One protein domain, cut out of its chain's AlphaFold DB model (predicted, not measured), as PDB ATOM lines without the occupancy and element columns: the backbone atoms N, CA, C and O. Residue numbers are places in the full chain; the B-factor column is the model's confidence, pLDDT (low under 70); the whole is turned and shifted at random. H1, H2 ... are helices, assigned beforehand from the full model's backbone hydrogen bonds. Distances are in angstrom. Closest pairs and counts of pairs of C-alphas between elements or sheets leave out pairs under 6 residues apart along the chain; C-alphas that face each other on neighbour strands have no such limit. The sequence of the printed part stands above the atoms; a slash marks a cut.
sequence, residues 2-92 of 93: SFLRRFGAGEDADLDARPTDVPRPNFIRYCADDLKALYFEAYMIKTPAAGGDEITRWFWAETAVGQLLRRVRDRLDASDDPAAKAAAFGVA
ATOM      1  N   SER A   2       6.544  -8.513  55.238       86.88
ATOM      2  CA  SER A   2       7.927  -8.890  55.605       86.88
ATOM      3  C   SER A   2       8.205  -8.744  57.103       86.88
ATOM      4  O   SER A   2       8.743  -9.669  57.696       86.88
ATOM      5  N   PHE A   3       7.758  -7.644  57.712       93.75
ATOM      6  CA  PHE A   3       7.851  -7.391  59.152       93.75
ATOM      7  C   PHE A   3       7.276  -8.537  60.005       93.75
ATOM      8  O   PHE A   3       8.032  -9.206  60.702       93.75
ATOM      9  N   LEU A   4       5.972  -8.830  59.891       95.69
ATOM     10  CA  LEU A   4       5.322  -9.899  60.665       95.69
ATOM     11  C   LEU A   4       5.943 -11.276  60.409       95.69
ATOM     12  O   LEU A   4       6.054 -12.073  61.332       95.69
ATOM     13  N   ARG A   5       6.377 -11.558  59.173       96.25
ATOM     14  CA  ARG A   5       7.054 -12.819  58.840       96.25
ATOM     15  C   ARG A   5       8.384 -12.961  59.574       96.25
ATOM     16  O   ARG A   5       8.628 -14.010  60.155       96.25
ATOM     17  N   ARG A   6       9.222 -11.924  59.541       96.69
ATOM     18  CA  ARG A   6      10.525 -11.897  60.224       96.69
ATOM     19  C   ARG A   6      10.346 -11.976  61.738       96.69
ATOM     20  O   ARG A   6      10.975 -12.801  62.393       96.69
ATOM     21  N   PHE A   7       9.399 -11.205  62.280       96.56
ATOM     22  CA  PHE A   7       9.032 -11.284  63.691       96.56
ATOM     23  C   PHE A   7       8.543 -12.693  64.062       96.56
ATOM     24  O   PHE A   7       9.063 -13.303  64.984       96.56
ATOM     25  N   GLY A   8       7.616 -13.295  63.317       95.88
ATOM     26  CA  GLY A   8       7.168 -14.668  63.584       95.88
ATOM     27  C   GLY A   8       8.265 -15.737  63.438       95.88
ATOM     28  O   GLY A   8       8.088 -16.846  63.927       95.88
ATOM     29  N   ALA A   9       9.390 -15.424  62.788       95.75
ATOM     30  CA  ALA A   9      10.524 -16.330  62.591       95.75
ATOM     31  C   ALA A   9      11.615 -16.235  63.675       95.75
ATOM     32  O   ALA A   9      12.624 -16.924  63.572       95.75
ATOM     33  N   GLY A  10      11.446 -15.399  64.703       94.44
ATOM     34  CA  GLY A  10      12.442 -15.258  65.777       94.44
ATOM     35  C   GLY A  10      13.384 -14.052  65.635       94.44
ATOM     36  O   GLY A  10      14.055 -13.685  66.596       94.44
ATOM     37  N   GLU A  11      13.347 -13.319  64.519       95.06
ATOM     38  CA  GLU A  11      14.162 -12.107  64.336       95.06
ATOM     39  C   GLU A  11      13.673 -10.936  65.202       95.06
ATOM     40  O   GLU A  11      12.465 -10.756  65.363       95.06
ATOM     41  N   ASP A  12      14.572 -10.089  65.710       91.06
ATOM     42  CA  ASP A  12      14.202  -8.819  66.361       91.06
ATOM     43  C   ASP A  12      13.793  -7.761  65.321       91.06
ATOM     44  O   ASP A  12      14.418  -6.722  65.139       91.06
ATOM     45  N   ALA A  13      12.762  -8.089  64.545       90.12
ATOM     46  CA  ALA A  13      12.242  -7.233  63.498       90.12
ATOM     47  C   ALA A  13      11.340  -6.142  64.090       90.12
ATOM     48  O   ALA A  13      10.506  -6.402  64.960       90.12
ATOM     49  N   ASP A  14      11.466  -4.936  63.552       90.12
ATOM     50  CA  ASP A  14      10.514  -3.836  63.701       90.12
ATOM     51  C   ASP A  14      10.219  -3.249  62.309       90.12
ATOM     52  O   ASP A  14      10.784  -3.696  61.301       90.12
ATOM     53  N   LEU A  15       9.299  -2.293  62.239       88.44
ATOM     54  CA  LEU A  15       8.991  -1.554  61.025       88.44
ATOM     55  C   LEU A  15       9.323  -0.077  61.232       88.44
ATOM     56  O   LEU A  15       8.735   0.557  62.101       88.44
ATOM     57  N   ASP A  16      10.179   0.487  60.380       85.62
ATOM     58  CA  ASP A  16      10.579   1.904  60.456       85.62
ATOM     59  C   ASP A  16       9.381   2.868  60.389       85.62
ATOM     60  O   ASP A  16       9.413   3.957  60.949       85.62
ATOM     61  N   ALA A  17       8.299   2.454  59.724       86.56
ATOM     62  CA  ALA A  17       7.065   3.226  59.603       86.56
ATOM     63  C   ALA A  17       6.138   3.139  60.834       86.56
ATOM     64  O   ALA A  17       5.066   3.744  60.823       86.56
ATOM     65  N   ARG A  18       6.490   2.373  61.878       93.44
ATOM     66  CA  ARG A  18       5.707   2.319  63.119       93.44
ATOM     67  C   ARG A  18       5.768   3.688  63.819       93.44
ATOM     68  O   ARG A  18       6.872   4.168  64.076       93.44
ATOM     69  N   PRO A  19       4.626   4.298  64.190       93.94
ATOM     70  CA  PRO A  19       4.626   5.517  64.996       93.94
ATOM     71  C   PRO A  19       5.400   5.327  66.307       93.94
ATOM     72  O   PRO A  19       5.280   4.291  66.968       93.94
ATOM     73  N   THR A  20       6.211   6.316  66.683       91.88
ATOM     74  CA  THR A  20       7.137   6.209  67.824       91.88
ATOM     75  C   THR A  20       6.424   6.080  69.168       91.88
ATOM     76  O   THR A  20       6.966   5.473  70.091       91.88
ATOM     77  N   ASP A  21       5.204   6.597  69.265       95.12
ATOM     78  CA  ASP A  21       4.325   6.563  70.432       95.12
ATOM     79  C   ASP A  21       3.505   5.266  70.550       95.12
ATOM     80  O   ASP A  21       2.885   5.021  71.585       95.12
ATOM     81  N   VAL A  22       3.518   4.403  69.529       95.25
ATOM     82  CA  VAL A  22       2.788   3.130  69.539       95.25
ATOM     83  C   VAL A  22       3.735   1.987  69.901       95.25
ATOM     84  O   VAL A  22       4.596   1.642  69.091       95.25
ATOM     85  N   PRO A  23       3.563   1.314  71.057       95.19
ATOM     86  CA  PRO A  23       4.385   0.165  71.423       95.19
ATOM     87  C   PRO A  23       4.351  -0.938  70.361       95.19
ATOM     88  O   PRO A  23       3.292  -1.253  69.810       95.19
ATOM     89  N   ARG A  24       5.499  -1.578  70.107       95.31
ATOM     90  CA  ARG A  24       5.638  -2.628  69.084       95.31
ATOM     91  C   ARG A  24       4.591  -3.753  69.201       95.31
ATOM     92  O   ARG A  24       4.013  -4.088  68.167       95.31
ATOM     93  N   PRO A  25       4.269  -4.299  70.394       96.25
ATOM     94  CA  PRO A  25       3.213  -5.308  70.518       96.25
ATOM     95  C   PRO A  25       1.840  -4.823  70.035       96.25
ATOM     96  O   PRO A  25       1.142  -5.539  69.319       96.25
ATOM     97  N   ASN A  26       1.478  -3.579  70.356       96.31
ATOM     98  CA  ASN A  26       0.212  -2.986  69.928       96.31
ATOM     99  C   ASN A  26       0.184  -2.793  68.413       96.31
ATOM    100  O   ASN A  26      -0.814  -3.111  67.775       96.31
ATOM    101  N   PHE A  27       1.293  -2.335  67.834       96.50
ATOM    102  CA  PHE A  27       1.405  -2.181  66.389       96.50
ATOM    103  C   PHE A  27       1.276  -3.519  65.649       96.50
ATOM    104  O   PHE A  27       0.546  -3.613  64.665       96.50
ATOM    105  N   ILE A  28       1.911  -4.583  66.158       96.88
ATOM    106  CA  ILE A  28       1.751  -5.948  65.631       96.88
ATOM    107  C   ILE A  28       0.281  -6.374  65.666       96.88
ATOM    108  O   ILE A  28      -0.218  -6.917  64.678       96.88
ATOM    109  N   ARG A  29      -0.416  -6.112  66.779       97.06
ATOM    110  CA  ARG A  29      -1.845  -6.408  66.908       97.06
ATOM    111  C   ARG A  29      -2.674  -5.653  65.869       97.06
ATOM    112  O   ARG A  29      -3.495  -6.282  65.216       97.06
ATOM    113  N   TYR A  30      -2.427  -4.360  65.662       96.38
ATOM    114  CA  TYR A  30      -3.122  -3.579  64.632       96.38
ATOM    115  C   TYR A  30      -2.904  -4.153  63.232       96.38
ATOM    116  O   TYR A  30      -3.869  -4.411  62.522       96.38
ATOM    117  N   CYS A  31      -1.659  -4.486  62.873       96.31
ATOM    118  CA  CYS A  31      -1.384  -5.150  61.597       96.31
ATOM    119  C   CYS A  31      -2.118  -6.498  61.462       96.31
ATOM    120  O   CYS A  31      -2.521  -6.873  60.362       96.31
ATOM    121  N   ALA A  32      -2.262  -7.257  62.554       97.38
ATOM    122  CA  ALA A  32      -3.025  -8.501  62.551       97.38
ATOM    123  C   ALA A  32      -4.530  -8.250  62.374       97.38
ATOM    124  O   ALA A  32      -5.178  -8.992  61.639       97.38
ATOM    125  N   ASP A  33      -5.079  -7.221  63.022       97.75
ATOM    126  CA  ASP A  33      -6.481  -6.810  62.894       97.75
ATOM    127  C   ASP A  33      -6.807  -6.383  61.455       97.75
ATOM    128  O   ASP A  33      -7.764  -6.905  60.882       97.75
ATOM    129  N   ASP A  34      -5.950  -5.575  60.825       97.38
ATOM    130  CA  ASP A  34      -6.106  -5.159  59.423       97.38
ATOM    131  C   ASP A  34      -6.085  -6.355  58.460       97.38
ATOM    132  O   ASP A  34      -6.905  -6.457  57.547       97.38
ATOM    133  N   LEU A  35      -5.163  -7.303  58.668       97.56
ATOM    134  CA  LEU A  35      -5.079  -8.508  57.840       97.56
ATOM    135  C   LEU A  35      -6.306  -9.410  58.009       97.56
ATOM    136  O   LEU A  35      -6.788  -9.965  57.022       97.56
ATOM    137  N   LYS A  36      -6.812  -9.567  59.239       97.94
ATOM    138  CA  LYS A  36      -8.047 -10.323  59.493       97.94
ATOM    139  C   LYS A  36      -9.228  -9.657  58.789       97.94
ATOM    140  O   LYS A  36      -9.928 -10.341  58.048       97.94
ATOM    141  N   ALA A  37      -9.402  -8.344  58.956       98.06
ATOM    142  CA  ALA A  37     -10.476  -7.585  58.316       98.06
ATOM    143  C   ALA A  37     -10.441  -7.742  56.788       98.06
ATOM    144  O   ALA A  37     -11.422  -8.190  56.199       98.06
ATOM    145  N   LEU A  38      -9.276  -7.517  56.169       98.00
ATOM    146  CA  LEU A  38      -9.093  -7.653  54.722       98.00
ATOM    147  C   LEU A  38      -9.497  -9.042  54.202       98.00
ATOM    148  O   LEU A  38     -10.194  -9.157  53.195       98.00
ATOM    149  N   TYR A  39      -9.055 -10.112  54.871       98.00
ATOM    150  CA  TYR A  39      -9.377 -11.477  54.450       98.00
ATOM    151  C   TYR A  39     -10.849 -11.822  54.672       98.00
ATOM    152  O   TYR A  39     -11.446 -12.505  53.839       98.00
ATOM    153  N   PHE A  40     -11.432 -11.370  55.781       97.56
ATOM    154  CA  PHE A  40     -12.824 -11.652  56.115       97.56
ATOM    155  C   PHE A  40     -13.752 -10.941  55.130       97.56
ATOM    156  O   PHE A  40     -14.644 -11.574  54.574       97.56
ATOM    157  N   GLU A  41     -13.500  -9.664  54.841       97.19
ATOM    158  CA  GLU A  41     -14.248  -8.889  53.845       97.19
ATOM    159  C   GLU A  41     -14.136  -9.498  52.446       97.19
ATOM    160  O   GLU A  41     -15.150  -9.694  51.772       97.19
ATOM    161  N   ALA A  42     -12.928  -9.893  52.029       97.38
ATOM    162  CA  ALA A  42     -12.729 -10.565  50.749       97.38
ATOM    163  C   ALA A  42     -13.501 -11.894  50.659       97.38
ATOM    164  O   ALA A  42     -14.083 -12.200  49.614       97.38
ATOM    165  N   TYR A  43     -13.540 -12.679  51.741       97.75
ATOM    166  CA  TYR A  43     -14.313 -13.921  51.771       97.75
ATOM    167  C   TYR A  43     -15.819 -13.659  51.737       97.75
ATOM    168  O   TYR A  43     -16.522 -14.337  50.994       97.75
ATOM    169  N   MET A  44     -16.316 -12.659  52.474       96.81
ATOM    170  CA  MET A  44     -17.734 -12.276  52.449       96.81
ATOM    171  C   MET A  44     -18.186 -11.850  51.049       96.81
ATOM    172  O   MET A  44     -19.265 -12.236  50.612       96.81
ATOM    173  N   ILE A  45     -17.354 -11.110  50.309       97.19
ATOM    174  CA  ILE A  45     -17.654 -10.729  48.920       97.19
ATOM    175  C   ILE A  45     -17.705 -11.964  48.011       97.19
ATOM    176  O   ILE A  45     -18.610 -12.097  47.188       97.19
ATOM    177  N   LYS A  46     -16.736 -12.876  48.153       96.31
ATOM    178  CA  LYS A  46     -16.660 -14.111  47.358       96.31
ATOM    179  C   LYS A  46     -17.809 -15.079  47.672       96.31
ATOM    180  O   LYS A  46     -18.294 -15.754  46.765       96.31
ATOM    181  N   THR A  47     -18.229 -15.143  48.934       96.38
ATOM    182  CA  THR A  47     -19.218 -16.093  49.456       96.38
ATOM    183  C   THR A  47     -20.261 -15.356  50.316       96.38
ATOM    184  O   THR A  47     -20.213 -15.434  51.543       96.38
ATOM    185  N   PRO A  48     -21.246 -14.663  49.707       93.62
ATOM    186  CA  PRO A  48     -22.172 -13.781  50.435       93.62
ATOM    187  C   PRO A  48     -23.051 -14.461  51.493       93.62
ATOM    188  O   PRO A  48     -23.563 -13.796  52.388       93.62
ATOM    189  N   ALA A  49     -23.250 -15.778  51.389       95.88
ATOM    190  CA  ALA A  49     -24.038 -16.563  52.339       95.88
ATOM    191  C   ALA A  49     -23.207 -17.145  53.501       95.88
ATOM    192  O   ALA A  49     -23.768 -17.824  54.361       95.88
ATOM    193  N   ALA A  50     -21.888 -16.924  53.524       95.19
ATOM    194  CA  ALA A  50     -21.018 -17.479  54.554       95.19
ATOM    195  C   ALA A  50     -21.319 -16.877  55.932       95.19
ATOM    196  O   ALA A  50     -21.380 -15.659  56.106       95.19
ATOM    197  N   GLY A  51     -21.456 -17.745  56.934       96.12
ATOM    198  CA  GLY A  51     -21.563 -17.334  58.333       96.12
ATOM    199  C   GLY A  51     -20.198 -17.025  58.957       96.12
ATOM    200  O   GLY A  51     -19.163 -17.511  58.500       96.12
ATOM    201  N   GLY A  52     -20.189 -16.278  60.066       95.25
ATOM    202  CA  GLY A  52     -18.954 -15.882  60.763       95.25
ATOM    203  C   GLY A  52     -18.055 -17.059  61.173       95.25
ATOM    204  O   GLY A  52     -16.832 -16.981  61.034       95.25
ATOM    205  N   ASP A  53     -18.643 -18.177  61.604       96.31
ATOM    206  CA  ASP A  53     -17.887 -19.378  61.978       96.31
ATOM    207  C   ASP A  53     -17.205 -20.039  60.776       96.31
ATOM    208  O   ASP A  53     -16.099 -20.564  60.901       96.31
ATOM    209  N   GLU A  54     -17.847 -20.025  59.606       97.75
ATOM    210  CA  GLU A  54     -17.257 -20.549  58.373       97.75
ATOM    211  C   GLU A  54     -16.050 -19.711  57.960       97.75
ATOM    212  O   GLU A  54     -14.971 -20.264  57.757       97.75
ATOM    213  N   ILE A  55     -16.209 -18.385  57.931       97.62
ATOM    214  CA  ILE A  55     -15.137 -17.444  57.585       97.62
ATOM    215  C   ILE A  55     -13.957 -17.609  58.546       97.62
ATOM    216  O   ILE A  55     -12.804 -17.682  58.124       97.62
ATOM    217  N   THR A  56     -14.245 -17.726  59.845       97.06
ATOM    218  CA  THR A  56     -13.226 -17.906  60.883       97.06
ATOM    219  C   THR A  56     -12.487 -19.233  60.713       97.06
ATOM    220  O   THR A  56     -11.253 -19.253  60.745       97.06
ATOM    221  N   ARG A  57     -13.209 -20.342  60.491       97.38
ATOM    222  CA  ARG A  57     -12.592 -21.650  60.223       97.38
ATOM    223  C   ARG A  57     -11.727 -21.610  58.972       97.38
ATOM    224  O   ARG A  57     -10.583 -22.038  59.047       97.38
ATOM    225  N   TRP A  58     -12.234 -21.060  57.872       97.81
ATOM    226  CA  TRP A  58     -11.482 -20.915  56.628       97.81
ATOM    227  C   TRP A  58     -10.200 -20.102  56.843       97.81
ATOM    228  O   TRP A  58      -9.106 -20.565  56.520       97.81
ATOM    229  N   PHE A  59     -10.305 -18.918  57.452       98.31
ATOM    230  CA  PHE A  59      -9.154 -18.047  57.666       98.31
ATOM    231  C   PHE A  59      -8.054 -18.762  58.447       98.31
ATOM    232  O   PHE A  59      -6.888 -18.766  58.038       98.31
ATOM    233  N   TRP A  60      -8.424 -19.400  59.557       97.88
ATOM    234  CA  TRP A  60      -7.463 -20.065  60.418       97.88
ATOM    235  C   TRP A  60      -6.998 -21.411  59.873       97.88
ATOM    236  O   TRP A  60      -5.857 -21.759  60.140       97.88
ATOM    237  N   ALA A  61      -7.798 -22.183  59.147       97.44
ATOM    238  CA  ALA A  61      -7.385 -23.505  58.673       97.44
ATOM    239  C   ALA A  61      -6.640 -23.446  57.331       97.44
ATOM    240  O   ALA A  61      -5.692 -24.203  57.122       97.44
ATOM    241  N   GLU A  62      -7.026 -22.529  56.445       97.69
ATOM    242  CA  GLU A  62      -6.691 -22.626  55.021       97.69
ATOM    243  C   GLU A  62      -5.793 -21.496  54.515       97.69
ATOM    244  O   GLU A  62      -5.218 -21.602  53.431       97.69
ATOM    245  N   THR A  63      -5.617 -20.410  55.278       98.25
ATOM    246  CA  THR A  63      -4.821 -19.269  54.807       98.25
ATOM    247  C   THR A  63      -3.398 -19.277  55.365       98.25
ATOM    248  O   THR A  63      -3.153 -19.498  56.554       98.25
ATOM    249  N   ALA A  64      -2.428 -18.948  54.508       97.88
ATOM    250  CA  ALA A  64      -1.043 -18.733  54.931       97.88
ATOM    251  C   ALA A  64      -0.919 -17.586  55.955       97.88
ATOM    252  O   ALA A  64      -0.037 -17.613  56.811       97.88
ATOM    253  N   VAL A  65      -1.819 -16.599  55.893       97.94
ATOM    254  CA  VAL A  65      -1.873 -15.490  56.854       97.94
ATOM    255  C   VAL A  65      -2.331 -15.966  58.225       97.94
ATOM    256  O   VAL A  65      -1.676 -15.630  59.206       97.94
ATOM    257  N   GLY A  66      -3.358 -16.812  58.309       98.06
ATOM    258  CA  GLY A  66      -3.763 -17.439  59.567       98.06
ATOM    259  C   GLY A  66      -2.618 -18.231  60.209       98.06
ATOM    260  O   GLY A  66      -2.360 -18.102  61.406       98.06
ATOM    261  N   GLN A  67      -1.851 -18.977  59.405       97.75
ATOM    262  CA  GLN A  67      -0.651 -19.678  59.885       97.75
ATOM    263  C   GLN A  67       0.447 -18.720  60.369       97.75
ATOM    264  O   GLN A  67       1.094 -18.979  61.383       97.75
ATOM    265  N   LEU A  68       0.671 -17.611  59.658       98.12
ATOM    266  CA  LEU A  68       1.630 -16.585  60.059       98.12
ATOM    267  C   LEU A  68       1.227 -15.932  61.388       98.12
ATOM    268  O   LEU A  68       2.064 -15.812  62.281       98.12
ATOM    269  N   LEU A  69      -0.038 -15.534  61.531       98.44
ATOM    270  CA  LEU A  69      -0.526 -14.872  62.739       98.44
ATOM    271  C   LEU A  69      -0.456 -15.787  63.965       98.44
ATOM    272  O   LEU A  69      -0.136 -15.296  65.042       98.44
ATOM    273  N   ARG A  70      -0.635 -17.108  63.813       98.19
ATOM    274  CA  ARG A  70      -0.364 -18.057  64.907       98.19
ATOM    275  C   ARG A  70       1.086 -18.014  65.378       98.19
ATOM    276  O   ARG A  70       1.317 -17.839  66.564       98.19
ATOM    277  N   ARG A  71       2.063 -18.044  64.465       98.12
ATOM    278  CA  ARG A  71       3.489 -17.948  64.844       98.12
ATOM    279  C   ARG A  71       3.825 -16.616  65.514       98.12
ATOM    280  O   ARG A  71       4.604 -16.575  66.459       98.12
ATOM    281  N   VAL A  72       3.238 -15.521  65.026       98.44
ATOM    282  CA  VAL A  72       3.384 -14.195  65.646       98.44
ATOM    283  C   VAL A  72       2.796 -14.194  67.059       98.44
ATOM    284  O   VAL A  72       3.445 -13.696  67.977       98.44
ATOM    285  N   ARG A  73       1.603 -14.774  67.242       98.44
ATOM    286  CA  ARG A  73       0.962 -14.928  68.550       98.44
ATOM    287  C   ARG A  73       1.816 -15.761  69.495       98.44
ATOM    288  O   ARG A  73       2.071 -15.305  70.600       98.44
ATOM    289  N   ASP A  74       2.298 -16.919  69.056       98.31
ATOM    290  CA  ASP A  74       3.112 -17.818  69.882       98.31
ATOM    291  C   ASP A  74       4.401 -17.131  70.340       98.31
ATOM    292  O   ASP A  74       4.795 -17.240  71.498       98.31
ATOM    293  N   ARG A  75       5.025 -16.335  69.463       97.31
ATOM    294  CA  ARG A  75       6.181 -15.523  69.848       97.31
ATOM    295  C   ARG A  75       5.838 -14.456  70.890       97.31
ATOM    296  O   ARG A  75       6.632 -14.237  71.803       97.31
ATOM    297  N   LEU A  76       4.732 -13.737  70.713       97.88
ATOM    298  CA  LEU A  76       4.308 -12.709  71.667       97.88
ATOM    299  C   LEU A  76       3.983 -13.323  73.035       97.88
ATOM    300  O   LEU A  76       4.362 -12.758  74.055       97.88
ATOM    301  N   ASP A  77       3.326 -14.482  73.047       97.81
ATOM    302  CA  ASP A  77       2.927 -15.195  74.264       97.81
ATOM    303  C   ASP A  77       4.129 -15.749  75.047       97.81
ATOM    304  O   ASP A  77       4.145 -15.732  76.278       97.81
ATOM    305  N   ALA A  78       5.184 -16.155  74.331       97.19
ATOM    306  CA  ALA A  78       6.446 -16.605  74.914       97.19
ATOM    307  C   ALA A  78       7.297 -15.477  75.539       97.19
ATOM    308  O   ALA A  78       8.335 -15.760  76.133       97.19
ATOM    309  N   SER A  79       6.908 -14.206  75.391       95.62
ATOM    310  CA  SER A  79       7.612 -13.069  75.994       95.62
ATOM    311  C   SER A  79       7.225 -12.877  77.461       95.62
ATOM    312  O   SER A  79       6.067 -13.054  77.820       95.62
ATOM    313  N   ASP A  80       8.154 -12.418  78.303       95.75
ATOM    314  CA  ASP A  80       7.851 -12.022  79.687       95.75
ATOM    315  C   ASP A  80       7.151 -10.656  79.801       95.75
ATOM    316  O   ASP A  80       6.652 -10.308  80.872       95.75
ATOM    317  N   ASP A  81       7.075  -9.882  78.712       95.12
ATOM    318  CA  ASP A  81       6.399  -8.584  78.680       95.12
ATOM    319  C   ASP A  81       4.863  -8.754  78.740       95.12
ATOM    320  O   ASP A  81       4.264  -9.327  77.819       95.12
ATOM    321  N   PRO A  82       4.176  -8.216  79.769       95.38
ATOM    322  CA  PRO A  82       2.717  -8.261  79.853       95.38
ATOM    323  C   PRO A  82       2.010  -7.635  78.644       95.38
ATOM    324  O   PRO A  82       0.949  -8.117  78.240       95.38
ATOM    325  N   ALA A  83       2.583  -6.589  78.037       94.88
ATOM    326  CA  ALA A  83       2.012  -5.961  76.848       94.88
ATOM    327  C   ALA A  83       2.108  -6.882  75.622       94.88
ATOM    328  O   ALA A  83       1.179  -6.931  74.812       94.88
ATOM    329  N   ALA A  84       3.188  -7.662  75.510       96.69
ATOM    330  CA  ALA A  84       3.330  -8.686  74.481       96.69
ATOM    331  C   ALA A  84       2.278  -9.789  74.636       96.69
ATOM    332  O   ALA A  84       1.565 -10.078  73.674       96.69
ATOM    333  N   LYS A  85       2.083 -10.322  75.847       97.19
ATOM    334  CA  LYS A  85       1.039 -11.332  76.112       97.19
ATOM    335  C   LYS A  85      -0.370 -10.809  75.831       97.19
ATOM    336  O   LYS A  85      -1.179 -11.491  75.203       97.19
ATOM    337  N   ALA A  86      -0.664  -9.568  76.226       95.69
ATOM    338  CA  ALA A  86      -1.944  -8.931  75.918       95.69
ATOM    339  C   ALA A  86      -2.166  -8.792  74.398       95.69
ATOM    340  O   ALA A  86      -3.259  -9.063  73.895       95.69
ATOM    341  N   ALA A  87      -1.123  -8.422  73.650       97.25
ATOM    342  CA  ALA A  87      -1.178  -8.375  72.194       97.25
ATOM    343  C   ALA A  87      -1.364  -9.770  71.575       97.25
ATOM    344  O   ALA A  87      -2.142  -9.900  70.628       97.25
ATOM    345  N   ALA A  88      -0.721 -10.809  72.122       97.88
ATOM    346  CA  ALA A  88      -0.835 -12.193  71.658       97.88
ATOM    347  C   ALA A  88      -2.303 -12.642  71.579       97.88
ATOM    348  O   ALA A  88      -2.755 -13.109  70.532       97.88
ATOM    349  N   PHE A  89      -3.072 -12.386  72.643       94.56
ATOM    350  CA  PHE A  89      -4.504 -12.693  72.708       94.56
ATOM    351  C   PHE A  89      -5.339 -11.962  71.641       94.56
ATOM    352  O   PHE A  89      -6.347 -12.485  71.163       94.56
ATOM    353  N   GLY A  90      -4.936 -10.746  71.258       94.31
ATOM    354  CA  GLY A  90      -5.575  -9.986  70.179       94.31
ATOM    355  C   GLY A  90      -5.189 -10.466  68.774       94.31
ATOM    356  O   GLY A  90      -5.993 -10.366  67.846       94.31
ATOM    357  N   VAL A  91      -3.984 -11.018  68.604       97.56
ATOM    358  CA  VAL A  91      -3.504 -11.530  67.311       97.56
ATOM    359  C   VAL A  91      -4.247 -12.807  66.918       97.56
ATOM    360  O   VAL A  91      -4.803 -12.862  65.819       97.56
ATOM    361  N   ALA A  92      -4.286 -13.810  67.799       93.94
ATOM    362  CA  ALA A  92      -4.981 -15.074  67.557       93.94
ATOM    363  C   ALA A  92      -5.499 -15.675  68.873       93.94
ATOM    364  O   ALA A  92      -4.754 -15.745  69.852       93.94
TER     365      ALA A  92
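What this domain is: This is residues 2 to 92 of the 93 residues of an uncharacterized protein of Candidatus Rokubacteria bacterium (UniProt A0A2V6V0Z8). One long helix, H2, runs along most of an elongated helical body; the helical hairpin of H4 and H5 packs beside its first part to make a small up-and-down bundle, and H3 crosses near its other end at a wide angle. The short H1 packs on H4, and a long loop, residues 9 to 23, leads from H1 to H2. The printed part has 91 residues with five named helices, in the order H1, H2, H3, H4, H5, and no named strand; the class is all helix. The whole is compact, with a radius of gyration of the C-alphas of 13.9 A, and spans 41 by 25 by 21 A.

Where its parts are: H2, residues 24 to 46, is the longest helix, 33.2 A from C-alpha 24 at (5.638, -2.628, 69.084) to C-alpha 46 at (-16.660, -14.111, 47.358). H4, residues 64 to 77, measures 20.1 A. H5, residues 82 to 91, measures 14.4 A and ends with C-alpha 91 at (-3.504, -11.530, 67.311). H3, residues 52 to 62, measures 15.1 A. H1, residues 2 to 8, measures 9.9 A and begins with C-alpha 2 at (7.927, -8.890, 55.605).

How they stand to each other: H2, H4 and H5 form an up-and-down bundle, each running against the one before it in the chain. H2 touches H5 with residues 25 to 33 alone, the same way at a shallow tilt of 6 degrees; the closest C-alphas, of Pro 25 and Ala 84, are 5.2 A apart. With residues 25 to 35 alone H2 only just touches H4, with 3 pairs of C-alphas within 8 A; the closest, of Ala 32 and Leu 69, are 6.8 A apart, and the two run opposite ways at a shallow tilt of 25 degrees. H4 and H5 touch as a helical hairpin, opposite ways at a shallow tilt of 19 degrees; their closest C-alphas, of Arg 73 and Ala 88, are 4.5 A apart. H2 touches H3 with residues 39 to 44 alone, about perpendicular, but only just, at 71 degrees; the closest C-alphas, of Phe 40 and Ile 55, are 6.4 A apart. H3 and H4 touch only at the corner by their link, about perpendicular at 88 degrees; the C-alphas of Trp 60 and Gly 66, the closest, are 4.6 A apart. H1 touches H4, the same way at a steep tilt of 51 degrees, with the closest C-alphas, of Gly 8 and Val 72, 4.3 A apart. H3 is apart from H1 and H5. Every O i to N i+4 pair is within hydrogen-bond range in H1, H2, H3 and H4; in H5 it is 5 of 6.

The domain as a whole: The C-alphas of Ala 49 and Asp 80, the two farthest apart, are 42.3 A from each other. The printed part has no cut. The link from H1 to H2 is long, with 15 residues; the other three are tight. Mean pLDDT of the printed part is 96.0, and no printed residue is under 70.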